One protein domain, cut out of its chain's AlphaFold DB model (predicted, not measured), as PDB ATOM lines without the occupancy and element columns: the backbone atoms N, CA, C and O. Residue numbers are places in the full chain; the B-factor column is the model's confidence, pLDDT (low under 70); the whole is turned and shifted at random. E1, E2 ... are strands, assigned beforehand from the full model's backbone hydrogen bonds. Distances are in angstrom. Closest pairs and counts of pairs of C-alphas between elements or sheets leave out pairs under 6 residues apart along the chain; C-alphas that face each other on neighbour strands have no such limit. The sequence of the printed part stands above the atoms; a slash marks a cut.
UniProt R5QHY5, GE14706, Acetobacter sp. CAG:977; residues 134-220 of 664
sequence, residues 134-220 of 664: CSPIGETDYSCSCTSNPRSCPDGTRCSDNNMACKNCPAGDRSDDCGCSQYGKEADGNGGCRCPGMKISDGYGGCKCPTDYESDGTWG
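AT A GLANCE: This is residues 134 to 220 of the 664 residues of the protein "GE14706" of Acetobacter sp. CAG:977 (UniProt R5QHY5). With little regular structure, this is a loose rod of loops strung in a row: hairpin E1-E2 at one end, hairpin E3-E4 further in, then two short pairings, with E5 near the other end. The 87 printed residues have five named strands, E1 to E5 in chain order, holding 16 residues, and no named helix: the class is all strand, with E1 and E2 in one antiparallel two-stranded sheet, E3 and E4 in another, and E5 pairing with no named strand. The radius of gyration of the C-alphas is 16.4 A; the spans are 60 by 24 by 19 A.

IN THESE COORDINATES: E1, residues 134 to 136, 6.6 A, begins at C-alpha 134 (191.671, 179.598, 143.958). E2 is residues 142 to 145, 10.1 A; E3, 157 to 159, and E4, 166 to 168, are 7.0 A each. E5, 213 to 215, 6.9 A, ends at C-alpha 215 (154.464, 198.001, 151.114).

HOW THE PARTS SIT: Hairpin E1-E2 is antiparallel at 147 degrees, N 135 to O 143 2.9 A. Hairpin E3-E4 is antiparallel at 140 degrees, N 158 to O 167 2.8 A. E2 and E3 are apart. E5 pairs with no named strand. Residues 186 to 187 pair antiparallel with 193 to 194, and 200 to 201 with 207 to 208.

THE WHOLE: The C-alphas farthest apart, Glu 139 and Asp 212, are 60.5 A apart. The printed part has no cut. Links E2 to E3 and E4 to E5 are long. The pLDDT is under 70 at residues 138 to 140, 148, 150 to 151 and 161 to 163.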
ATOM      1  N   CYS A 134     190.454 180.402 144.091       82.81
ATOM      2  CA  CYS A 134     191.671 179.598 143.958       82.81
ATOM      3  C   CYS A 134     192.176 179.583 142.517       82.81
ATOM      4  O   CYS A 134     191.449 179.205 141.599       82.81
ATOM      5  N   SER A 135     193.436 179.966 142.328       82.00
ATOM      6  CA  SER A 135     194.150 179.868 141.053       82.00
ATOM      7  C   SER A 135     195.389 178.986 141.227       82.00
ATOM      8  O   SER A 135     196.207 179.282 142.099       82.00
ATOM      9  N   PRO A 136     195.556 177.903 140.447       75.06
ATOM     10  CA  PRO A 136     196.726 177.035 140.556       75.06
ATOM     11  C   PRO A 136     197.985 177.732 140.013       75.06
ATOM     12  O   PRO A 136     197.975 178.253 138.899       75.06
ATOM     13  N   ILE A 137     199.081 177.707 140.778       76.31
ATOM     14  CA  ILE A 137     200.403 178.241 140.396       76.31
ATOM     15  C   ILE A 137     201.375 177.061 140.223       76.31
ATOM     16  O   ILE A 137     202.385 176.931 140.909       76.31
ATOM     17  N   GLY A 138     201.040 176.148 139.311       63.34
ATOM     18  CA  GLY A 138     201.818 174.933 139.036       63.34
ATOM     19  C   GLY A 138     201.216 173.657 139.635       63.34
ATOM     20  O   GLY A 138     200.049 173.617 140.012       63.34
ATOM     21  N   GLU A 139     202.013 172.583 139.683       57.06
ATOM     22  CA  GLU A 139     201.542 171.233 140.054       57.06
ATOM     23  C   GLU A 139     201.320 171.026 141.559       57.06
ATOM     24  O   GLU A 139     200.674 170.060 141.964       57.06
ATOM     25  N   THR A 140     201.866 171.903 142.405       61.75
ATOM     26  CA  THR A 140     201.806 171.753 143.869       61.75
ATOM     27  C   THR A 140     201.307 172.984 144.606       61.75
ATOM     28  O   THR A 140     201.066 172.888 145.811       61.75
ATOM     29  N   ASP A 141     201.144 174.108 143.912       70.56
ATOM     30  CA  ASP A 141     200.956 175.414 144.534       70.56
ATOM     31  C   ASP A 141     199.693 176.120 144.034       70.56
ATOM     32  O   ASP A 141     199.180 175.833 142.948       70.56
ATOM     33  N   TYR A 142     199.160 177.025 144.849       79.69
ATOM     34  CA  TYR A 142     197.931 177.760 144.556       79.69
ATOM     35  C   TYR A 142     197.959 179.148 145.200       79.69
ATOM     36  O   TYR A 142     198.547 179.346 146.257       79.69
ATOM     37  N   SER A 143     197.281 180.111 144.581       81.88
ATOM     38  CA  SER A 143     196.992 181.419 145.175       81.88
ATOM     39  C   SER A 143     195.508 181.595 145.425       81.88
ATOM     40  O   SER A 143     194.684 181.162 144.618       81.88
ATOM     41  N   CYS A 144     195.194 182.313 146.496       84.44
ATOM     42  CA  CYS A 144     193.846 182.713 146.862       84.44
ATOM     43  C   CYS A 144     193.672 184.215 146.626       84.44
ATOM     44  O   CYS A 144     194.532 185.008 147.005       84.44
ATOM     45  N   SER A 145     192.569 184.605 145.998       84.19
ATOM     46  CA  SER A 145     192.244 185.999 145.669       84.19
ATOM     47  C   SER A 145     190.742 186.257 145.828       84.19
ATOM     48  O   SER A 145     189.961 185.333 146.057       84.19
ATOM     49  N   CYS A 146     190.322 187.511 145.704       82.88
ATOM     50  CA  CYS A 146     188.937 187.870 145.412       82.88
ATOM     51  C   CYS A 146     188.909 188.770 144.172       82.88
ATOM     52  O   CYS A 146     189.938 189.323 143.782       82.88
ATOM     53  N   THR A 147     187.755 188.891 143.524       77.56
ATOM     54  CA  THR A 147     187.545 189.822 142.410       77.56
ATOM     55  C   THR A 147     186.396 190.767 142.733       77.56
ATOM     56  O   THR A 147     185.579 190.479 143.605       77.56
ATOM     57  N   SER A 148     186.289 191.871 141.995       69.94
ATOM     58  CA  SER A 148     185.126 192.770 142.020       69.94
ATOM     59  C   SER A 148     183.835 192.125 141.496       69.94
ATOM     60  O   SER A 148     182.822 192.798 141.360       69.94
ATOM     61  N   ASN A 149     183.844 190.825 141.178       71.62
ATOM     62  CA  ASN A 149     182.626 190.114 140.832       71.62
ATOM     63  C   ASN A 149     181.734 190.016 142.088       71.62
ATOM     64  O   ASN A 149     182.213 189.513 143.108       71.62
ATOM     65  N   PRO A 150     180.450 190.410 142.023       63.22
ATOM     66  CA  PRO A 150     179.526 190.400 143.162       63.22
ATOM     67  C   PRO A 150     179.280 189.010 143.774       63.22
ATOM     68  O   PRO A 150     178.794 188.900 144.890       63.22
ATOM     69  N   ARG A 151     179.651 187.927 143.076       66.81
ATOM     70  CA  ARG A 151     179.623 186.549 143.610       66.81
ATOM     71  C   ARG A 151     180.974 186.044 144.095       66.81
ATOM     72  O   ARG A 151     181.094 184.885 144.484       66.81
ATOM     73  N   SER A 152     182.010 186.875 144.008       76.81
ATOM     74  CA  SER A 152     183.333 186.491 144.467       76.81
ATOM     75  C   SER A 152     183.377 186.410 145.978       76.81
ATOM     76  O   SER A 152     184.097 185.561 146.455       76.81
ATOM     77  N   CYS A 153     182.692 187.272 146.724       82.69
ATOM     78  CA  CYS A 153     182.748 187.294 148.184       82.69
ATOM     79  C   CYS A 153     181.425 186.803 148.797       82.69
ATOM     80  O   CYS A 153     180.398 186.850 148.122       82.69
ATOM     81  N   PRO A 154     181.428 186.313 150.054       83.25
ATOM     82  CA  PRO A 154     180.193 186.006 150.770       83.25
ATOM     83  C   PRO A 154     179.272 187.228 150.881       83.25
ATOM     84  O   PRO A 154     179.754 188.355 151.029       83.25
ATOM     85  N   ASP A 155     177.963 186.986 150.879       86.00
ATOM     86  CA  ASP A 155     176.933 188.011 151.058       86.00
ATOM     87  C   ASP A 155     177.219 188.914 152.278       86.00
ATOM     88  O   ASP A 155     177.569 188.442 153.359       86.00
ATOM     89  N   GLY A 156     177.075 190.229 152.105       83.88
ATOM     90  CA  GLY A 156     177.415 191.248 153.103       83.88
ATOM     91  C   GLY A 156     178.879 191.703 153.068       83.88
ATOM     92  O   GLY A 156     179.266 192.592 153.835       83.88
ATOM     93  N   THR A 157     179.700 191.139 152.177       86.75
ATOM     94  CA  THR A 157     181.103 191.524 151.986       86.75
ATOM     95  C   THR A 157     181.429 191.767 150.512       86.75
ATOM     96  O   THR A 157     180.850 191.138 149.634       86.75
ATOM     97  N   ARG A 158     182.389 192.655 150.234       86.06
ATOM     98  CA  ARG A 158     182.902 192.932 148.884       86.06
ATOM     99  C   ARG A 158     184.420 192.863 148.831       86.06
ATOM    100  O   ARG A 158     185.095 193.102 149.836       86.06
ATOM    101  N   CYS A 159     184.972 192.560 147.663       85.50
ATOM    102  CA  CYS A 159     186.419 192.540 147.485       85.50
ATOM    103  C   CYS A 159     186.979 193.967 147.560       85.50
ATOM    104  O   CYS A 159     186.497 194.866 146.877       85.50
ATOM    105  N   SER A 160     187.974 194.203 148.419       78.19
ATOM    106  CA  SER A 160     188.618 195.521 148.505       78.19
ATOM    107  C   SER A 160     189.404 195.850 147.230       78.19
ATOM    108  O   SER A 160     189.991 194.936 146.661       78.19
ATOM    109  N   ASP A 161     189.524 197.136 146.882       68.19
ATOM    110  CA  ASP A 161     190.142 197.672 145.647       68.19
ATOM    111  C   ASP A 161     191.540 197.125 145.288       68.19
ATOM    112  O   ASP A 161     191.962 197.191 144.138       68.19
ATOM    113  N   ASN A 162     192.257 196.536 146.250       66.50
ATOM    114  CA  ASN A 162     193.555 195.896 146.027       66.50
ATOM    115  C   ASN A 162     193.469 194.378 145.735       66.50
ATOM    116  O   ASN A 162     194.498 193.717 145.757       66.50
ATOM    117  N   ASN A 163     192.283 193.794 145.508       64.19
ATOM    118  CA  ASN A 163     192.051 192.350 145.278       64.19
ATOM    119  C   ASN A 163     192.582 191.395 146.377       64.19
ATOM    120  O   ASN A 163     192.783 190.202 146.138       64.19
ATOM    121  N   MET A 164     192.807 191.898 147.597       70.94
ATOM    122  CA  MET A 164     193.530 191.164 148.652       70.94
ATOM    123  C   MET A 164     192.675 190.629 149.809       70.94
ATOM    124  O   MET A 164     193.224 189.909 150.640       70.94
ATOM    125  N   ALA A 165     191.384 190.966 149.910       81.12
ATOM    126  CA  ALA A 165     190.455 190.368 150.883       81.12
ATOM    127  C   ALA A 165     189.003 190.829 150.667       81.12
ATOM    128  O   ALA A 165     188.760 191.991 150.322       81.12
ATOM    129  N   CYS A 166     188.047 189.950 150.974       85.38
ATOM    130  CA  CYS A 166     186.650 190.325 151.188       85.38
ATOM    131  C   CYS A 166     186.518 191.140 152.486       85.38
ATOM    132  O   CYS A 166     187.001 190.723 153.541       85.38
ATOM    133  N   LYS A 167     185.879 192.310 152.413       86.81
ATOM    134  CA  LYS A 167     185.623 193.209 153.543       86.81
ATOM    135  C   LYS A 167     184.133 193.450 153.709       86.81
ATOM    136  O   LYS A 167     183.413 193.510 152.717       86.81
ATOM    137  N   ASN A 168     183.697 193.652 154.948       89.81
ATOM    138  CA  ASN A 168     182.310 193.991 155.253       89.81
ATOM    139  C   ASN A 168     181.881 195.237 154.486       89.81
ATOM    140  O   ASN A 168     182.577 196.257 154.482       89.81
ATOM    141  N   CYS A 169     180.717 195.141 153.865       88.06
ATOM    142  CA  CYS A 169     180.071 196.296 153.289       88.06
ATOM    143  C   CYS A 169     179.556 197.234 154.387       88.06
ATOM    144  O   CYS A 169     179.192 196.762 155.467       88.06
ATOM    145  N   PRO A 170     179.509 198.554 154.140       88.12
ATOM    146  CA  PRO A 170     178.855 199.497 155.039       88.12
ATOM    147  C   PRO A 170     177.401 199.096 155.320       88.12
ATOM    148  O   PRO A 170     176.707 198.592 154.438       88.12
ATOM    149  N   ALA A 171     176.917 199.348 156.536       87.38
ATOM    150  CA  ALA A 171     175.516 199.098 156.864       87.38
ATOM    151  C   ALA A 171     174.591 199.929 155.954       87.38
ATOM    152  O   ALA A 171     174.792 201.133 155.795       87.38
ATOM    153  N   GLY A 172     173.577 199.288 155.372       82.69
ATOM    154  CA  GLY A 172     172.652 199.910 154.421       82.69
ATOM    155  C   GLY A 172     173.163 199.987 152.979       82.69
ATOM    156  O   GLY A 172     172.444 200.511 152.129       82.69
ATOM    157  N   ASP A 173     174.364 199.474 152.678       83.69
ATOM    158  CA  ASP A 173     174.863 199.382 151.302       83.69
ATOM    159  C   ASP A 173     173.987 198.410 150.485       83.69
ATOM    160  O   ASP A 173     173.677 197.294 150.924       83.69
ATOM    161  N   ARG A 174     173.550 198.883 149.311       82.56
ATOM    162  CA  ARG A 174     172.650 198.194 148.366       82.56
ATOM    163  C   ARG A 174     173.333 197.873 147.040       82.56
ATOM    164  O   ARG A 174     172.656 197.482 146.095       82.56
ATOM    165  N   SER A 175     174.638 198.112 146.945       76.31
ATOM    166  CA  SER A 175     175.404 197.769 145.755       76.31
ATOM    167  C   SER A 175     175.371 196.264 145.511       76.31
ATOM    168  O   SER A 175     175.421 195.461 146.450       76.31
ATOM    169  N   ASP A 176     175.312 195.885 144.235       74.81
ATOM    170  CA  ASP A 176     175.366 194.480 143.830       74.81
ATOM    171  C   ASP A 176     176.658 193.807 144.311       74.81
ATOM    172  O   ASP A 176     176.645 192.626 144.647       74.81
ATOM    173  N   ASP A 177     177.735 194.583 144.465       73.31
ATOM    174  CA  ASP A 177     179.042 194.157 144.979       73.31
ATOM    175  C   ASP A 177     178.990 193.521 146.376       73.31
ATOM    176  O   ASP A 177     179.901 192.780 146.743       73.31
ATOM    177  N   CYS A 178     177.947 193.805 147.161       80.25
ATOM    178  CA  CYS A 178     177.758 193.260 148.503       80.25
ATOM    179  C   CYS A 178     176.919 191.977 148.536       80.25
ATOM    180  O   CYS A 178     176.694 191.440 149.619       80.25
ATOM    181  N   GLY A 179     176.379 191.514 147.403       79.31
ATOM    182  CA  GLY A 179     175.599 190.271 147.306       79.31
ATOM    183  C   GLY A 179     174.225 190.279 148.001       79.31
ATOM    184  O   GLY A 179     173.450 189.341 147.835       79.31
ATOM    185  N   CYS A 180     173.867 191.335 148.745       83.12
ATOM    186  CA  CYS A 180     172.596 191.420 149.478       83.12
ATOM    187  C   CYS A 180     171.403 191.866 148.612       83.12
ATOM    188  O   CYS A 180     170.266 191.460 148.874       83.12
ATOM    189  N   SER A 181     171.650 192.687 147.585       78.94
ATOM    190  CA  SER A 181     170.610 193.327 146.763       78.94
ATOM    191  C   SER A 181     169.718 192.311 146.040       78.94
ATOM    192  O   SER A 181     168.503 192.500 145.971       78.94
ATOM    193  N   GLN A 182     170.292 191.188 145.591       75.75
ATOM    194  CA  GLN A 182     169.594 190.118 144.864       75.75
ATOM    195  C   GLN A 182     168.448 189.466 145.660       75.75
ATOM    196  O   GLN A 182     167.549 188.872 145.070       75.75
ATOM    197  N   TYR A 183     168.457 189.594 146.992       75.62
ATOM    198  CA  TYR A 183     167.425 189.066 147.890       75.62
ATOM    199  C   TYR A 183     166.507 190.159 148.458       75.62
ATOM    200  O   TYR A 183     165.775 189.915 149.419       75.62
ATOM    201  N   GLY A 184     166.570 191.382 147.918       81.69
ATOM    202  CA  GLY A 184     165.846 192.532 148.466       81.69
ATOM    203  C   GLY A 184     166.346 192.953 149.853       81.69
ATOM    204  O   GLY A 184     165.586 193.519 150.639       81.69
ATOM    205  N   LYS A 185     167.606 192.634 150.174       87.06
ATOM    206  CA  LYS A 185     168.258 192.904 151.461       87.06
ATOM    207  C   LYS A 185     169.355 193.953 151.306       87.06
ATOM    208  O   LYS A 185     169.816 194.246 150.207       87.06
ATOM    209  N   GLU A 186     169.783 194.512 152.427       88.00
ATOM    210  CA  GLU A 186     170.915 195.436 152.518       88.00
ATOM    211  C   GLU A 186     171.994 194.869 153.442       88.00
ATOM    212  O   GLU A 186     171.708 194.019 154.292       88.00
ATOM    213  N   ALA A 187     173.233 195.333 153.287       89.38
ATOM    214  CA  ALA A 187     174.317 194.934 154.177       89.38
ATOM    215  C   ALA A 187     174.042 195.382 155.624       89.38
ATOM    216  O   ALA A 187     173.571 196.495 155.872       89.38
ATOM    217  N   ASP A 188     174.356 194.528 156.597       88.00
ATOM    218  CA  ASP A 188     174.177 194.824 158.023       88.00
ATOM    219  C   ASP A 188     175.378 195.545 158.667       88.00
ATOM    220  O   ASP A 188     175.291 195.979 159.815       88.00
ATOM    221  N   GLY A 189     176.489 195.697 157.934       87.25
ATOM    222  CA  GLY A 189     177.753 196.262 158.431       87.25
ATOM    223  C   GLY A 189     178.703 195.246 159.080       87.25
ATOM    224  O   GLY A 189     179.881 195.538 159.290       87.25
ATOM    225  N   ASN A 190     178.221 194.039 159.368       87.06
ATOM    226  CA  ASN A 190     178.905 192.994 160.127       87.06
ATOM    227  C   ASN A 190     179.235 191.752 159.284       87.06
ATOM    228  O   ASN A 190     179.653 190.736 159.837       87.06
ATOM    229  N   GLY A 191     179.110 191.848 157.958       81.69
ATOM    230  CA  GLY A 191     179.391 190.745 157.039       81.69
ATOM    231  C   GLY A 191     178.189 189.827 156.820       81.69
ATOM    232  O   GLY A 191     178.373 188.641 156.563       81.69
ATOM    233  N   GLY A 192     176.973 190.366 156.952       85.31
ATOM    234  CA  GLY A 192     175.727 189.696 156.608       85.31
ATOM    235  C   GLY A 192     174.729 190.633 155.924       85.31
ATOM    236  O   GLY A 192     174.998 191.812 155.673       85.31
ATOM    237  N   CYS A 193     173.550 190.094 155.619       88.75
ATOM    238  CA  CYS A 193     172.453 190.834 155.000       88.75
ATOM    239  C   CYS A 193     171.240 190.893 155.928       88.75
ATOM    240  O   CYS A 193     170.860 189.895 156.545       88.75
ATOM    241  N   ARG A 194     170.568 192.042 155.958       89.50
ATOM    242  CA  ARG A 194     169.336 192.277 156.719       89.50
ATOM    243  C   ARG A 194     168.238 192.852 155.833       89.50
ATOM    244  O   ARG A 194     168.513 193.410 154.773       89.50
ATOM    245  N   CYS A 195     166.990 192.732 156.274       90.62
ATOM    246  CA  CYS A 195     165.886 193.395 155.591       90.62
ATOM    247  C   CYS A 195     165.938 194.915 155.812       90.62
ATOM    248  O   CYS A 195     166.282 195.355 156.912       90.62
ATOM    249  N   PRO A 196     165.629 195.715 154.779       88.44
ATOM    250  CA  PRO A 196     165.677 197.166 154.872       88.44
ATOM    251  C   PRO A 196     164.482 197.723 155.652       88.44
ATOM    252  O   PRO A 196     163.342 197.286 155.476       88.44
ATOM    253  N   GLY A 197     164.736 198.759 156.452       86.81
ATOM    254  CA  GLY A 197     163.694 199.512 157.154       86.81
ATOM    255  C   GLY A 197     162.859 198.655 158.109       86.81
ATOM    256  O   GLY A 197     163.405 198.018 159.006       86.81
ATOM    257  N   MET A 198     161.534 198.676 157.927       84.94
ATOM    258  CA  MET A 198     160.568 197.941 158.761       84.94
ATOM    259  C   MET A 198     160.269 196.525 158.257       84.94
ATOM    260  O   MET A 198     159.531 195.781 158.907       84.94
ATOM    261  N   LYS A 199     160.810 196.137 157.098       88.81
ATOM    262  CA  LYS A 199     160.568 194.809 156.539       88.81
ATOM    263  C   LYS A 199     161.240 193.742 157.400       88.81
ATOM    264  O   LYS A 199     162.348 193.914 157.901       88.81
ATOM    265  N   ILE A 200     160.571 192.608 157.528       89.12
ATOM    266  CA  ILE A 200     161.022 191.430 158.262       89.12
ATOM    267  C   ILE A 200     161.346 190.297 157.289       89.12
ATOM    268  O   ILE A 200     160.865 190.279 156.158       89.12
ATOM    269  N   SER A 201     162.159 189.336 157.729       86.69
ATOM    270  CA  SER A 201     162.450 188.136 156.937       86.69
ATOM    271  C   SER A 201     161.162 187.360 156.650       86.69
ATOM    272  O   SER A 201     160.337 187.160 157.544       86.69
ATOM    273  N   ASP A 202     161.000 186.895 155.416       84.88
ATOM    274  CA  ASP A 202     159.881 186.028 155.035       84.88
ATOM    275  C   ASP A 202     160.092 184.550 155.410       84.88
ATOM    276  O   ASP A 202     159.155 183.760 155.318       84.88
ATOM    277  N   GLY A 203     161.299 184.177 155.856       82.56
ATOM    278  CA  GLY A 203     161.688 182.797 156.165       82.56
ATOM    279  C   GLY A 203     162.127 181.961 154.954       82.56
ATOM    280  O   GLY A 203     162.668 180.875 155.144       82.56
ATOM    281  N   TYR A 204     161.969 182.476 153.732       81.31
ATOM    282  CA  TYR A 204     162.348 181.839 152.463       81.31
ATOM    283  C   TYR A 204     163.557 182.502 151.791       81.31
ATOM    284  O   TYR A 204     164.020 182.047 150.748       81.31
ATOM    285  N   GLY A 205     164.093 183.555 152.407       76.25
ATOM    286  CA  GLY A 205     165.291 184.253 151.954       76.25
ATOM    287  C   GLY A 205     165.035 185.697 151.537       76.25
ATOM    288  O   GLY A 205     166.005 186.449 151.455       76.25
ATOM    289  N   GLY A 206     163.776 186.108 151.376       82.50
ATOM    290  CA  GLY A 206     163.360 187.469 151.050       82.50
ATOM    291  C   GLY A 206     162.896 188.283 152.263       82.50
ATOM    292  O   GLY A 206     163.135 187.930 153.425       82.50
ATOM    293  N   CYS A 207     162.254 189.416 151.977       89.75
ATOM    294  CA  CYS A 207     161.769 190.379 152.963       89.75
ATOM    295  C   CYS A 207     160.308 190.744 152.692       89.75
ATOM    296  O   CYS A 207     159.931 190.997 151.549       89.75
ATOM    297  N   LYS A 208     159.500 190.836 153.750       89.44
ATOM    298  CA  LYS A 208     158.078 191.203 153.701       89.44
ATOM    299  C   LYS A 208     157.732 192.245 154.760       89.44
ATOM    300  O   LYS A 208     158.462 192.398 155.736       89.44
ATOM    301  N   CYS A 209     156.616 192.946 154.591       89.69
ATOM    302  CA  CYS A 209     156.083 193.780 155.665       89.69
ATOM    303  C   CYS A 209     155.471 192.913 156.787       89.69
ATOM    304  O   CYS A 209     155.099 191.758 156.538       89.69
ATOM    305  N   PRO A 210     155.413 193.425 158.030       88.56
ATOM    306  CA  PRO A 210     154.623 192.822 159.104       88.56
ATOM    307  C   PRO A 210     153.159 192.620 158.692       88.56
ATOM    308  O   PRO A 210     152.680 193.290 157.789       88.56
ATOM    309  N   THR A 211     152.444 191.714 159.359       82.56
ATOM    310  CA  THR A 211     151.107 191.247 158.944       82.56
ATOM    311  C   THR A 211     150.065 192.359 158.790       82.56
ATOM    312  O   THR A 211     149.217 192.260 157.911       82.56
ATOM    313  N   ASP A 212     150.163 193.419 159.593       82.25
ATOM    314  CA  ASP A 212     149.216 194.547 159.590       82.25
ATOM    315  C   ASP A 212     149.668 195.700 158.681       82.25
ATOM    316  O   ASP A 212     149.099 196.788 158.699       82.25
ATOM    317  N   TYR A 213     150.743 195.498 157.918       85.56
ATOM    318  CA  TYR A 213     151.358 196.521 157.094       85.56
ATOM    319  C   TYR A 213     151.536 196.019 155.662       85.56
ATOM    320  O   TYR A 213     151.939 194.884 155.412       85.56
ATOM    321  N   GLU A 214     151.320 196.906 154.703       84.81
ATOM    322  CA  GLU A 214     151.618 196.680 153.298       84.81
ATOM    323  C   GLU A 214     152.798 197.541 152.844       84.81
ATOM    324  O   GLU A 214     153.224 198.471 153.524       84.81
ATOM    325  N   SER A 215     153.368 197.217 151.685       82.25
ATOM    326  CA  SER A 215     154.464 198.001 151.114       82.25
ATOM    327  C   SER A 215     153.981 199.416 150.782       82.25
ATOM    328  O   SER A 215     153.007 199.580 150.053       82.25
ATOM    329  N   ASP A 216     154.695 200.442 151.247       83.56
ATOM    330  CA  ASP A 216     154.404 201.842 150.891       83.56
ATOM    331  C   ASP A 216     155.005 202.263 149.533       83.56
ATOM    332  O   ASP A 216     154.881 203.412 149.114       83.56
ATOM    333  N   GLY A 217     155.665 201.325 148.846       81.44
ATOM    334  CA  GLY A 217     156.333 201.538 147.560       81.44
ATOM    335  C   GLY A 217     157.809 201.919 147.682       81.44
ATOM    336  O   GLY A 217     158.522 201.934 146.680       81.44
ATOM    337  N   THR A 218     158.312 202.166 148.893       86.25
ATOM    338  CA  THR A 218     159.731 202.439 149.134       86.25
ATOM    339  C   THR A 218     160.509 201.161 149.485       86.25
ATOM    340  O   THR A 218     159.960 200.129 149.884       86.25
ATOM    341  N   TRP A 219     161.838 201.206 149.332       79.75
ATOM    342  CA  TRP A 219     162.716 200.033 149.484       79.75
ATOM    343  C   TRP A 219     162.552 199.305 150.831       79.75
ATOM    344  O   TRP A 219     162.511 198.075 150.861       79.75
ATOM    345  N   GLY A 220     162.375 200.040 151.932       81.56
ATOM    346  CA  GLY A 220     162.205 199.483 153.283       81.56
ATOM    347  C   GLY A 220     160.941 199.940 154.008       81.56
ATOM    348  O   GLY A 220     160.801 199.658 155.198       81.56
TER     349      GLY A 220